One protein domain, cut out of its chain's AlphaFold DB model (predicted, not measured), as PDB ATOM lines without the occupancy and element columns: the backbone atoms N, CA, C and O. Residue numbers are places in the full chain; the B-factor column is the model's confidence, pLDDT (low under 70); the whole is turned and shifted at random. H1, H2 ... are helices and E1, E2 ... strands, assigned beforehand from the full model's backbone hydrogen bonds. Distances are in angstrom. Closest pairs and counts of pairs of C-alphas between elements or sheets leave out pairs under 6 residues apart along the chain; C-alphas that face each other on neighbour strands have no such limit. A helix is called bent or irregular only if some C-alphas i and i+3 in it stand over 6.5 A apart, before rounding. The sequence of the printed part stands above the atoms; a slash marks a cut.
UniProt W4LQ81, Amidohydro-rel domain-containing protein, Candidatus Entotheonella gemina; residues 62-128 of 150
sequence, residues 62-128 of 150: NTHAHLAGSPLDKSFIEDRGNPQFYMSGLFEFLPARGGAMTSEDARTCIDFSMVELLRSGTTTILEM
ATOM      1  N   ASN A  62      46.080  31.340  38.750       93.44
ATOM      2  CA  ASN A  62      46.150  32.327  37.688       93.44
ATOM      3  C   ASN A  62      47.150  33.418  38.089       93.44
ATOM      4  O   ASN A  62      46.891  34.216  38.988       93.44
ATOM      5  N   THR A  63      48.312  33.435  37.440       94.88
ATOM      6  CA  THR A  63      49.403  34.364  37.758       94.88
ATOM      7  C   THR A  63      49.227  35.750  37.146       94.88
ATOM      8  O   THR A  63      50.110  36.581  37.326       94.88
ATOM      9  N   HIS A  64      48.147  36.011  36.407       92.12
ATOM     10  CA  HIS A  64      47.883  37.312  35.801       92.12
ATOM     11  C   HIS A  64      46.407  37.438  35.398       92.12
ATOM     12  O   HIS A  64      45.957  36.785  34.456       92.12
ATOM     13  N   ALA A  65      45.654  38.300  36.078       89.62
ATOM     14  CA  ALA A  65      44.264  38.606  35.742       89.62
ATOM     15  C   ALA A  65      43.979  40.115  35.811       89.62
ATOM     16  O   ALA A  65      44.760  40.863  36.392       89.62
ATOM     17  N   HIS A  66      42.859  40.534  35.213       88.62
ATOM     18  CA  HIS A  66      42.318  41.895  35.278       88.62
ATOM     19  C   HIS A  66      40.818  41.853  35.630       88.62
ATOM     20  O   HIS A  66      39.946  42.046  34.785       88.62
ATOM     21  N   LEU A  67      40.479  41.583  36.886       88.12
ATOM     22  CA  LEU A  67      39.098  41.376  37.343       88.12
ATOM     23  C   LEU A  67      38.204  42.609  37.136       88.12
ATOM     24  O   LEU A  67      37.037  42.475  36.764       88.12
ATOM     25  N   ALA A  68      38.739  43.816  37.349       84.31
ATOM     26  CA  ALA A  68      37.976  45.070  37.330       84.31
ATOM     27  C   ALA A  68      37.771  45.654  35.919       84.31
ATOM     28  O   ALA A  68      37.968  46.846  35.681       84.31
ATOM     29  N   GLY A  69      37.391  44.804  34.967       83.75
ATOM     30  CA  GLY A  69      37.103  45.230  33.603       83.75
ATOM     31  C   GLY A  69      37.004  44.086  32.607       83.75
ATOM     32  O   GLY A  69      36.172  44.193  31.712       83.75
ATOM     33  N   SER A  70      37.760  42.990  32.786       83.44
ATOM     34  CA  SER A  70      37.846  41.884  31.810       83.44
ATOM     35  C   SER A  70      36.513  41.409  31.215       83.44
ATOM     36  O   SER A  70      36.486  41.122  30.018       83.44
ATOM     37  N   PRO A  71      35.394  41.330  31.964       88.50
ATOM     38  CA  PRO A  71      34.114  40.937  31.376       88.50
ATOM     39  C   PRO A  71      33.610  41.874  30.268       88.50
ATOM     40  O   PRO A  71      32.919  41.411  29.368       88.50
ATOM     41  N   LEU A  72      33.968  43.162  30.315       86.62
ATOM     42  CA  LEU A  72      33.600  44.176  29.321       86.62
ATOM     43  C   LEU A  72      34.574  44.241  28.133       86.62
ATOM     44  O   LEU A  72      34.237  44.832  27.113       86.62
ATOM     45  N   ASP A  73      35.778  43.674  28.246       83.38
ATOM     46  CA  ASP A  73      36.742  43.562  27.137       83.38
ATOM     47  C   ASP A  73      36.247  42.575  26.081       83.38
ATOM     48  O   ASP A  73      36.437  42.782  24.877       83.38
ATOM     49  N   LYS A  74      35.634  41.488  26.569       80.75
ATOM     50  CA  LYS A  74      35.158  40.363  25.768       80.75
ATOM     51  C   LYS A  74      34.187  40.870  24.711       80.75
ATOM     52  O   LYS A  74      33.237  41.581  25.030       80.75
ATOM     53  N   SER A  75      34.432  40.505  23.452       75.50
ATOM     54  CA  SER A  75      33.608  40.930  22.309       75.50
ATOM     55  C   SER A  75      33.556  42.449  22.058       75.50
ATOM     56  O   SER A  75      32.777  42.900  21.223       75.50
ATOM     57  N   PHE A  76      34.376  43.246  22.751       78.50
ATOM     58  CA  PHE A  76      34.487  44.692  22.538       78.50
ATOM     59  C   PHE A  76      35.821  45.071  21.884       78.50
ATOM     60  O   PHE A  76      35.847  45.852  20.934       78.50
ATOM     61  N   ILE A  77      36.929  44.501  22.366       77.56
ATOM     62  CA  ILE A  77      38.293  44.859  21.929       77.56
ATOM     63  C   ILE A  77      38.796  43.942  20.806       77.56
ATOM     64  O   ILE A  77      39.694  44.308  20.056       77.56
ATOM     65  N   GLU A  78      38.221  42.749  20.673       76.56
ATOM     66  CA  GLU A  78      38.775  41.656  19.861       76.56
ATOM     67  C   GLU A  78      38.523  41.820  18.348       76.56
ATOM     68  O   GLU A  78      39.299  41.314  17.539       76.56
ATOM     69  N   ASP A  79      37.488  42.571  17.954       77.81
ATOM     70  CA  ASP A  79      37.042  42.680  16.552       77.81
ATOM     71  C   ASP A  79      37.636  43.878  15.788       77.81
ATOM     72  O   ASP A  79      37.433  44.034  14.577       77.81
ATOM     73  N   ARG A  80      38.333  44.788  16.481       76.94
ATOM     74  CA  ARG A  80      38.874  46.033  15.915       76.94
ATOM     75  C   ARG A  80      40.270  46.282  16.466       76.94
ATOM     76  O   ARG A  80      40.501  46.153  17.660       76.94
ATOM     77  N   GLY A  81      41.183  46.720  15.606       80.81
ATOM     78  CA  GLY A  81      42.566  46.951  16.002       80.81
ATOM     79  C   GLY A  81      43.288  47.943  15.111       80.81
ATOM     80  O   GLY A  81      42.934  48.116  13.942       80.81
ATOM     81  N   ASN A  82      44.312  48.585  15.666       83.56
ATOM     82  CA  ASN A  82      45.147  49.528  14.937       83.56
ATOM     83  C   ASN A  82      46.407  48.827  14.386       83.56
ATOM     84  O   ASN A  82      47.174  48.258  15.170       83.56
ATOM     85  N   PRO A  83      46.685  48.890  13.067       88.50
ATOM     86  CA  PRO A  83      47.903  48.325  12.478       88.50
ATOM     87  C   PRO A  83      49.203  48.844  13.106       88.50
ATOM     88  O   PRO A  83      50.191  48.115  13.153       88.50
ATOM     89  N   GLN A  84      49.210  50.076  13.627       90.19
ATOM     90  CA  GLN A  84      50.373  50.660  14.307       90.19
ATOM     91  C   GLN A  84      50.672  49.993  15.658       90.19
ATOM     92  O   GLN A  84      51.794  50.086  16.150       90.19
ATOM     93  N   PHE A  85      49.694  49.287  16.229       87.00
ATOM     94  CA  PHE A  85      49.802  48.555  17.488       87.00
ATOM     95  C   PHE A  85      49.551  47.057  17.296       87.00
ATOM     96  O   PHE A  85      48.941  46.415  18.144       87.00
ATOM     97  N   TYR A  86      50.013  46.480  16.180       88.38
ATOM     98  CA  TYR A  86      49.882  45.045  15.886       88.38
ATOM     99  C   TYR A  86      48.429  44.547  15.870       88.38
ATOM    100  O   TYR A  86      48.142  43.443  16.321       88.38
ATOM    101  N   MET A  87      47.509  45.372  15.363       86.94
ATOM    102  CA  MET A  87      46.065  45.110  15.398       86.94
ATOM    103  C   MET A  87      45.505  44.976  16.819       86.94
ATOM    104  O   MET A  87      44.419  44.436  17.007       86.94
ATOM    105  N   SER A  88      46.209  45.492  17.823       84.62
ATOM    106  CA  SER A  88      45.662  45.611  19.163       84.62
ATOM    107  C   SER A  88      44.649  46.750  19.216       84.62
ATOM    108  O   SER A  88      44.860  47.809  18.625       84.62
ATOM    109  N   GLY A  89      43.557  46.524  19.941       82.44
ATOM    110  CA  GLY A  89      42.621  47.562  20.360       82.44
ATOM    111  C   GLY A  89      42.939  48.148  21.744       82.44
ATOM    112  O   GLY A  89      42.149  48.915  22.292       82.44
ATOM    113  N   LEU A  90      44.067  47.752  22.347       82.12
ATOM    114  CA  LEU A  90      44.412  48.051  23.738       82.12
ATOM    115  C   LEU A  90      44.478  49.557  24.018       82.12
ATOM    116  O   LEU A  90      43.888  50.032  24.984       82.12
ATOM    117  N   PHE A  91      45.201  50.306  23.187       83.44
ATOM    118  CA  PHE A  91      45.513  51.711  23.461       83.44
ATOM    119  C   PHE A  91      44.337  52.643  23.174       83.44
ATOM    120  O   PHE A  91      44.207  53.684  23.812       83.44
ATOM    121  N   GLU A  92      43.464  52.267  22.246       83.38
ATOM    122  CA  GLU A  92      42.306  53.054  21.846       83.38
ATOM    123  C   GLU A  92      41.073  52.736  22.695       83.38
ATOM    124  O   GLU A  92      40.380  53.649  23.150       83.38
ATOM    125  N   PHE A  93      40.791  51.450  22.930       84.88
ATOM    126  CA  PHE A  93      39.529  51.033  23.541       84.88
ATOM    127  C   PHE A  93      39.600  50.903  25.061       84.88
ATOM    128  O   PHE A  93      38.599  51.199  25.718       84.88
ATOM    129  N   LEU A  94      40.746  50.524  25.654       83.69
ATOM    130  CA  LEU A  94      40.840  50.433  27.118       83.69
ATOM    131  C   LEU A  94      40.619  51.776  27.818       83.69
ATOM    132  O   LEU A  94      39.808  51.795  28.745       83.69
ATOM    133  N   PRO A  95      41.255  52.896  27.412       84.56
ATOM    134  CA  PRO A  95      41.055  54.168  28.104       84.56
ATOM    135  C   PRO A  95      39.630  54.696  27.935       84.56
ATOM    136  O   PRO A  95      39.039  55.183  28.896       84.56
ATOM    137  N   ALA A  96      39.056  54.559  26.734       85.44
ATOM    138  CA  ALA A  96      37.691  54.993  26.452       85.44
ATOM    139  C   ALA A  96      36.667  54.220  27.293       85.44
ATOM    140  O   ALA A  96      35.809  54.823  27.935       85.44
ATOM    141  N   ARG A  97      36.786  52.889  27.341       86.31
ATOM    142  CA  ARG A  97      35.902  52.047  28.148       86.31
ATOM    143  C   ARG A  97      36.135  52.256  29.641       86.31
ATOM    144  O   ARG A  97      35.165  52.413  30.368       86.31
ATOM    145  N   GLY A  98      37.386  52.324  30.093       85.62
ATOM    146  CA  GLY A  98      37.714  52.602  31.493       85.62
ATOM    147  C   GLY A  98      37.162  53.949  31.970       85.62
ATOM    148  O   GLY A  98      36.613  54.028  33.062       85.62
ATOM    149  N   GLY A  99      37.223  54.990  31.130       86.81
ATOM    150  CA  GLY A  99      36.633  56.301  31.419       86.81
ATOM    151  C   GLY A  99      35.100  56.329  31.426       86.81
ATOM    152  O   GLY A  99      34.518  57.249  31.997       86.81
ATOM    153  N   ALA A 100      34.445  55.338  30.816       87.81
ATOM    154  CA  ALA A 100      32.990  55.187  30.822       87.81
ATOM    155  C   ALA A 100      32.472  54.314  31.981       87.81
ATOM    156  O   ALA A 100      31.267  54.290  32.223       87.81
ATOM    157  N   MET A 101      33.354  53.596  32.684       87.56
ATOM    158  CA  MET A 101      32.976  52.715  33.789       87.56
ATOM    159  C   MET A 101      32.738  53.493  35.081       87.56
ATOM    160  O   MET A 101      33.532  54.343  35.487       87.56
ATOM    161  N   THR A 102      31.678  53.121  35.783       88.75
ATOM    162  CA  THR A 102      31.452  53.512  37.172       88.75
ATOM    163  C   THR A 102      32.112  52.520  38.136       88.75
ATOM    164  O   THR A 102      32.512  51.410  37.774       88.75
ATOM    165  N   SER A 103      32.190  52.887  39.418       84.38
ATOM    166  CA  SER A 103      32.649  51.971  40.471       84.38
ATOM    167  C   SER A 103      31.715  50.767  40.674       84.38
ATOM    168  O   SER A 103      32.157  49.733  41.172       84.38
ATOM    169  N   GLU A 104      30.433  50.894  40.322       87.56
ATOM    170  CA  GLU A 104      29.457  49.800  40.380       87.56
ATOM    171  C   GLU A 104      29.697  48.781  39.257       87.56
ATOM    172  O   GLU A 104      29.703  47.572  39.509       87.56
ATOM    173  N   ASP A 105      30.020  49.258  38.052       88.50
ATOM    174  CA  ASP A 105      30.403  48.398  36.926       88.50
ATOM    175  C   ASP A 105      31.655  47.579  37.259       88.50
ATOM    176  O   ASP A 105      31.709  46.374  37.006       88.50
ATOM    177  N   ALA A 106      32.653  48.212  37.890       85.62
ATOM    178  CA  ALA A 106      33.878  47.540  38.317       85.62
ATOM    179  C   ALA A 106      33.603  46.422  39.339       85.62
ATOM    180  O   ALA A 106      34.131  45.320  39.194       85.62
ATOM    181  N   ARG A 107      32.737  46.662  40.336       85.12
ATOM    182  CA  ARG A 107      32.327  45.634  41.315       85.12
ATOM    183  C   ARG A 107      31.625  44.461  40.642       85.12
ATOM    184  O   ARG A 107      31.990  43.315  40.882       85.12
ATOM    185  N   THR A 108      30.697  44.757  39.738       89.25
ATOM    186  CA  THR A 108      29.971  43.737  38.970       89.25
ATOM    187  C   THR A 108      30.926  42.884  38.131       89.25
ATOM    188  O   THR A 108      30.798  41.660  38.083       89.25
ATOM    189  N   CYS A 109      31.934  43.509  37.512       90.19
ATOM    190  CA  CYS A 109      32.977  42.800  36.770       90.19
ATOM    191  C   CYS A 109      33.810  41.875  37.665       90.19
ATOM    192  O   CYS A 109      34.107  40.747  37.264       90.19
ATOM    193  N   ILE A 110      34.166  42.321  38.873       88.94
ATOM    194  CA  ILE A 110      34.915  41.506  39.834       88.94
ATOM    195  C   ILE A 110      34.084  40.293  40.257       88.94
ATOM    196  O   ILE A 110      34.584  39.172  40.182       88.94
ATOM    197  N   ASP A 111      32.817  40.488  40.628       89.50
ATOM    198  CA  ASP A 111      31.928  39.396  41.039       89.50
ATOM    199  C   ASP A 111      31.770  38.352  39.928       89.50
ATOM    200  O   ASP A 111      31.920  37.147  40.161       89.50
ATOM    201  N   PHE A 112      31.545  38.810  38.693       92.19
ATOM    202  CA  PHE A 112      31.472  37.935  37.526       92.19
ATOM    203  C   PHE A 112      32.778  37.157  37.319       92.19
ATOM    204  O   PHE A 112      32.758  35.929  37.188       92.19
ATOM    205  N   SER A 113      33.913  37.857  37.335       91.69
ATOM    206  CA  SER A 113      35.231  37.261  37.104       91.69
ATOM    207  C   SER A 113      35.578  36.229  38.178       91.69
ATOM    208  O   SER A 113      36.092  35.158  37.863       91.69
ATOM    209  N   MET A 114      35.247  36.497  39.444       90.44
ATOM    210  CA  MET A 114      35.464  35.559  40.549       90.44
ATOM    211  C   MET A 114      34.665  34.269  40.362       90.44
ATOM    212  O   MET A 114      35.211  33.178  40.533       90.44
ATOM    213  N   VAL A 115      33.391  34.366  39.971       92.12
ATOM    214  CA  VAL A 115      32.566  33.180  39.698       92.12
ATOM    215  C   VAL A 115      33.114  32.394  38.508       92.12
ATOM    216  O   VAL A 115      33.193  31.169  38.581       92.12
ATOM    217  N   GLU A 116      33.519  33.069  37.431       93.50
ATOM    218  CA  GLU A 116      34.110  32.429  36.249       93.50
ATOM    219  C   GLU A 116      35.418  31.688  36.586       93.50
ATOM    220  O   GLU A 116      35.611  30.528  36.201       93.50
ATOM    221  N   LEU A 117      36.292  32.317  37.373       93.19
ATOM    222  CA  LEU A 117      37.562  31.735  37.808       93.19
ATOM    223  C   LEU A 117      37.347  30.541  38.748       93.19
ATOM    224  O   LEU A 117      37.942  29.484  38.542       93.19
ATOM    225  N   LEU A 118      36.432  30.646  39.713       92.06
ATOM    226  CA  LEU A 118      36.090  29.521  40.592       92.06
ATOM    227  C   LEU A 118      35.481  28.350  39.809       92.06
ATOM    228  O   LEU A 118      35.827  27.194  40.052       92.06
ATOM    229  N   ARG A 119      34.606  28.633  38.836       94.69
ATOM    230  CA  ARG A 119      33.970  27.614  37.979       94.69
ATOM    231  C   ARG A 119      34.971  26.865  37.104       94.69
ATOM    232  O   ARG A 119      34.737  25.698  36.805       94.69
ATOM    233  N   SER A 120      36.070  27.511  36.719       94.81
ATOM    234  CA  SER A 120      37.166  26.896  35.956       94.81
ATOM    235  C   SER A 120      38.228  26.220  36.835       94.81
ATOM    236  O   SER A 120      39.197  25.675  36.313       94.81
ATOM    237  N   GLY A 121      38.046  26.206  38.161       94.81
ATOM    238  CA  GLY A 121      38.961  25.558  39.102       94.81
ATOM    239  C   GLY A 121      40.122  26.437  39.569       94.81
ATOM    240  O   GLY A 121      41.022  25.932  40.241       94.81
ATOM    241  N   THR A 122      40.118  27.737  39.258       96.00
ATOM    242  CA  THR A 122      41.095  28.694  39.794       96.00
ATOM    243  C   THR A 122      40.775  29.013  41.247       96.00
ATOM    244  O   THR A 122      39.676  29.455  41.576       96.00
ATOM    245  N   THR A 123      41.756  28.824  42.125       93.75
ATOM    246  CA  THR A 123      41.625  29.087  43.568       93.75
ATOM    247  C   THR A 123      42.575  30.171  44.059       93.75
ATOM    248  O   THR A 123      42.507  30.582  45.215       93.75
ATOM    249  N   THR A 124      43.508  30.620  43.221       91.25
ATOM    250  CA  THR A 124      44.458  31.687  43.552       91.25
ATOM    251  C   THR A 124      44.693  32.548  42.326       91.25
ATOM    252  O   THR A 124      44.887  32.026  41.232       91.25
ATOM    253  N   ILE A 125      44.647  33.865  42.512       90.75
ATOM    254  CA  ILE A 125      44.690  34.843  41.428       90.75
ATOM    255  C   ILE A 125      45.685  35.933  41.819       90.75
ATOM    256  O   ILE A 125      45.601  36.477  42.921       90.75
ATOM    257  N   LEU A 126      46.612  36.254  40.920       89.44
ATOM    258  CA  LEU A 126      47.351  37.508  40.961       89.44
ATOM    259  C   LEU A 126      46.587  38.529  40.121       89.44
ATOM    260  O   LEU A 126      46.668  38.527  38.893       89.44
ATOM    261  N   GLU A 127      45.823  39.374  40.803       85.81
ATOM    262  CA  GLU A 127      45.070  40.444  40.161       85.81
ATOM    263  C   GLU A 127      45.977  41.634  39.844       85.81
ATOM    264  O   GLU A 127      46.694  42.139  40.710       85.81
ATOM    265  N   MET A 128      45.920  42.097  38.599       77.56
ATOM    266  CA  MET A 128      46.658  43.249  38.106       77.56
ATOM    267  C   MET A 128      45.707  44.423  37.874       77.56
ATOM    268  O   MET A 128      45.319  44.741  36.757       77.56
TER     269      MET A 128
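What this domain is: This is residues 62 to 128 of the 150 residues of the protein "Amidohydro-rel domain-containing protein" of Candidatus Entotheonella gemina (UniProt W4LQ81). Two helices, H2 and H3, form the arms of an open V joined by residues 101 and 102, with the short helix H1 in the space between the arms. A small two-stranded ribbon, E1 beside E2, sits at the far end of H3, and the long link of residues 74 to 89 loops out past the beginning of H2. The printed part has 67 residues, with three named helices and two named strands in the order E1, H1, H2, H3, E2; the strands are parallel and the class is mixed, helices and strands. The whole is only just loose, close to compact, with a radius of gyration of the C-alphas of 13.1 A, and only just elongated, with spans of 37 by 25 by 19 A.

Where its parts are: E1 is residues 62 to 65, 6.8 A from first to last C-alpha, and begins at C-alpha 62 at (46.150, 32.327, 37.688). H1 is residues 70 to 73, 5.1 A long. H2 is residues 90 to 100, 15.2 A long; it is neither bent nor irregular, but only just: C-alphas 92 and 95 are 6.5 A apart. H3, the longest helix, is residues 103 to 119, 24.5 A long, and begins at C-alpha 103 at (32.649, 51.971, 40.471). E2 is residues 122 to 127, 12.4 A long, and ends at C-alpha 127 at (45.070, 40.444, 40.161).

How they stand to each other: E1 and E2 are parallel neighbours, with 50 degrees between their directions. C-alphas 62 and 125 face each other at 4.7 A. N 62 and O 124, at 2.8 A, and N 65 and O 126, at 3.0 A, are within hydrogen-bond range. E1, the helices H1, H2 and H3, and E2 make a strand-helix-strand unit, two parallel neighbour strands with helices between them along the chain. The closest C-alphas of H3 and E2 are those of Leu 117 and Thr 123, 7.5 A apart. E1 and H3 are apart. H1 touches H3, which meets it with residues 109 to 113 alone; the closest C-alphas are those of Pro 71 and Cys 109, 5.8 A. H1 and H2 are near each other, with 7 pairs of C-alphas within 10 A. H2 and H3 are apart, and so are H2 and E2. In H3 every O i to N i+4 pair is within hydrogen-bond range, in H2 5 of 7 are, and H1 is too short for such a pair.

The domain as a whole: The two C-alphas farthest apart are those of Gln 84 and Thr 123, at 37.4 A. The printed part has no cut. The link from H1 to H2, 16 residues, is long; the links E1 to H1, H2 to H3 and H3 to E2 are tight. The mean pLDDT of the printed part is 87.0, and no printed residue is under 70.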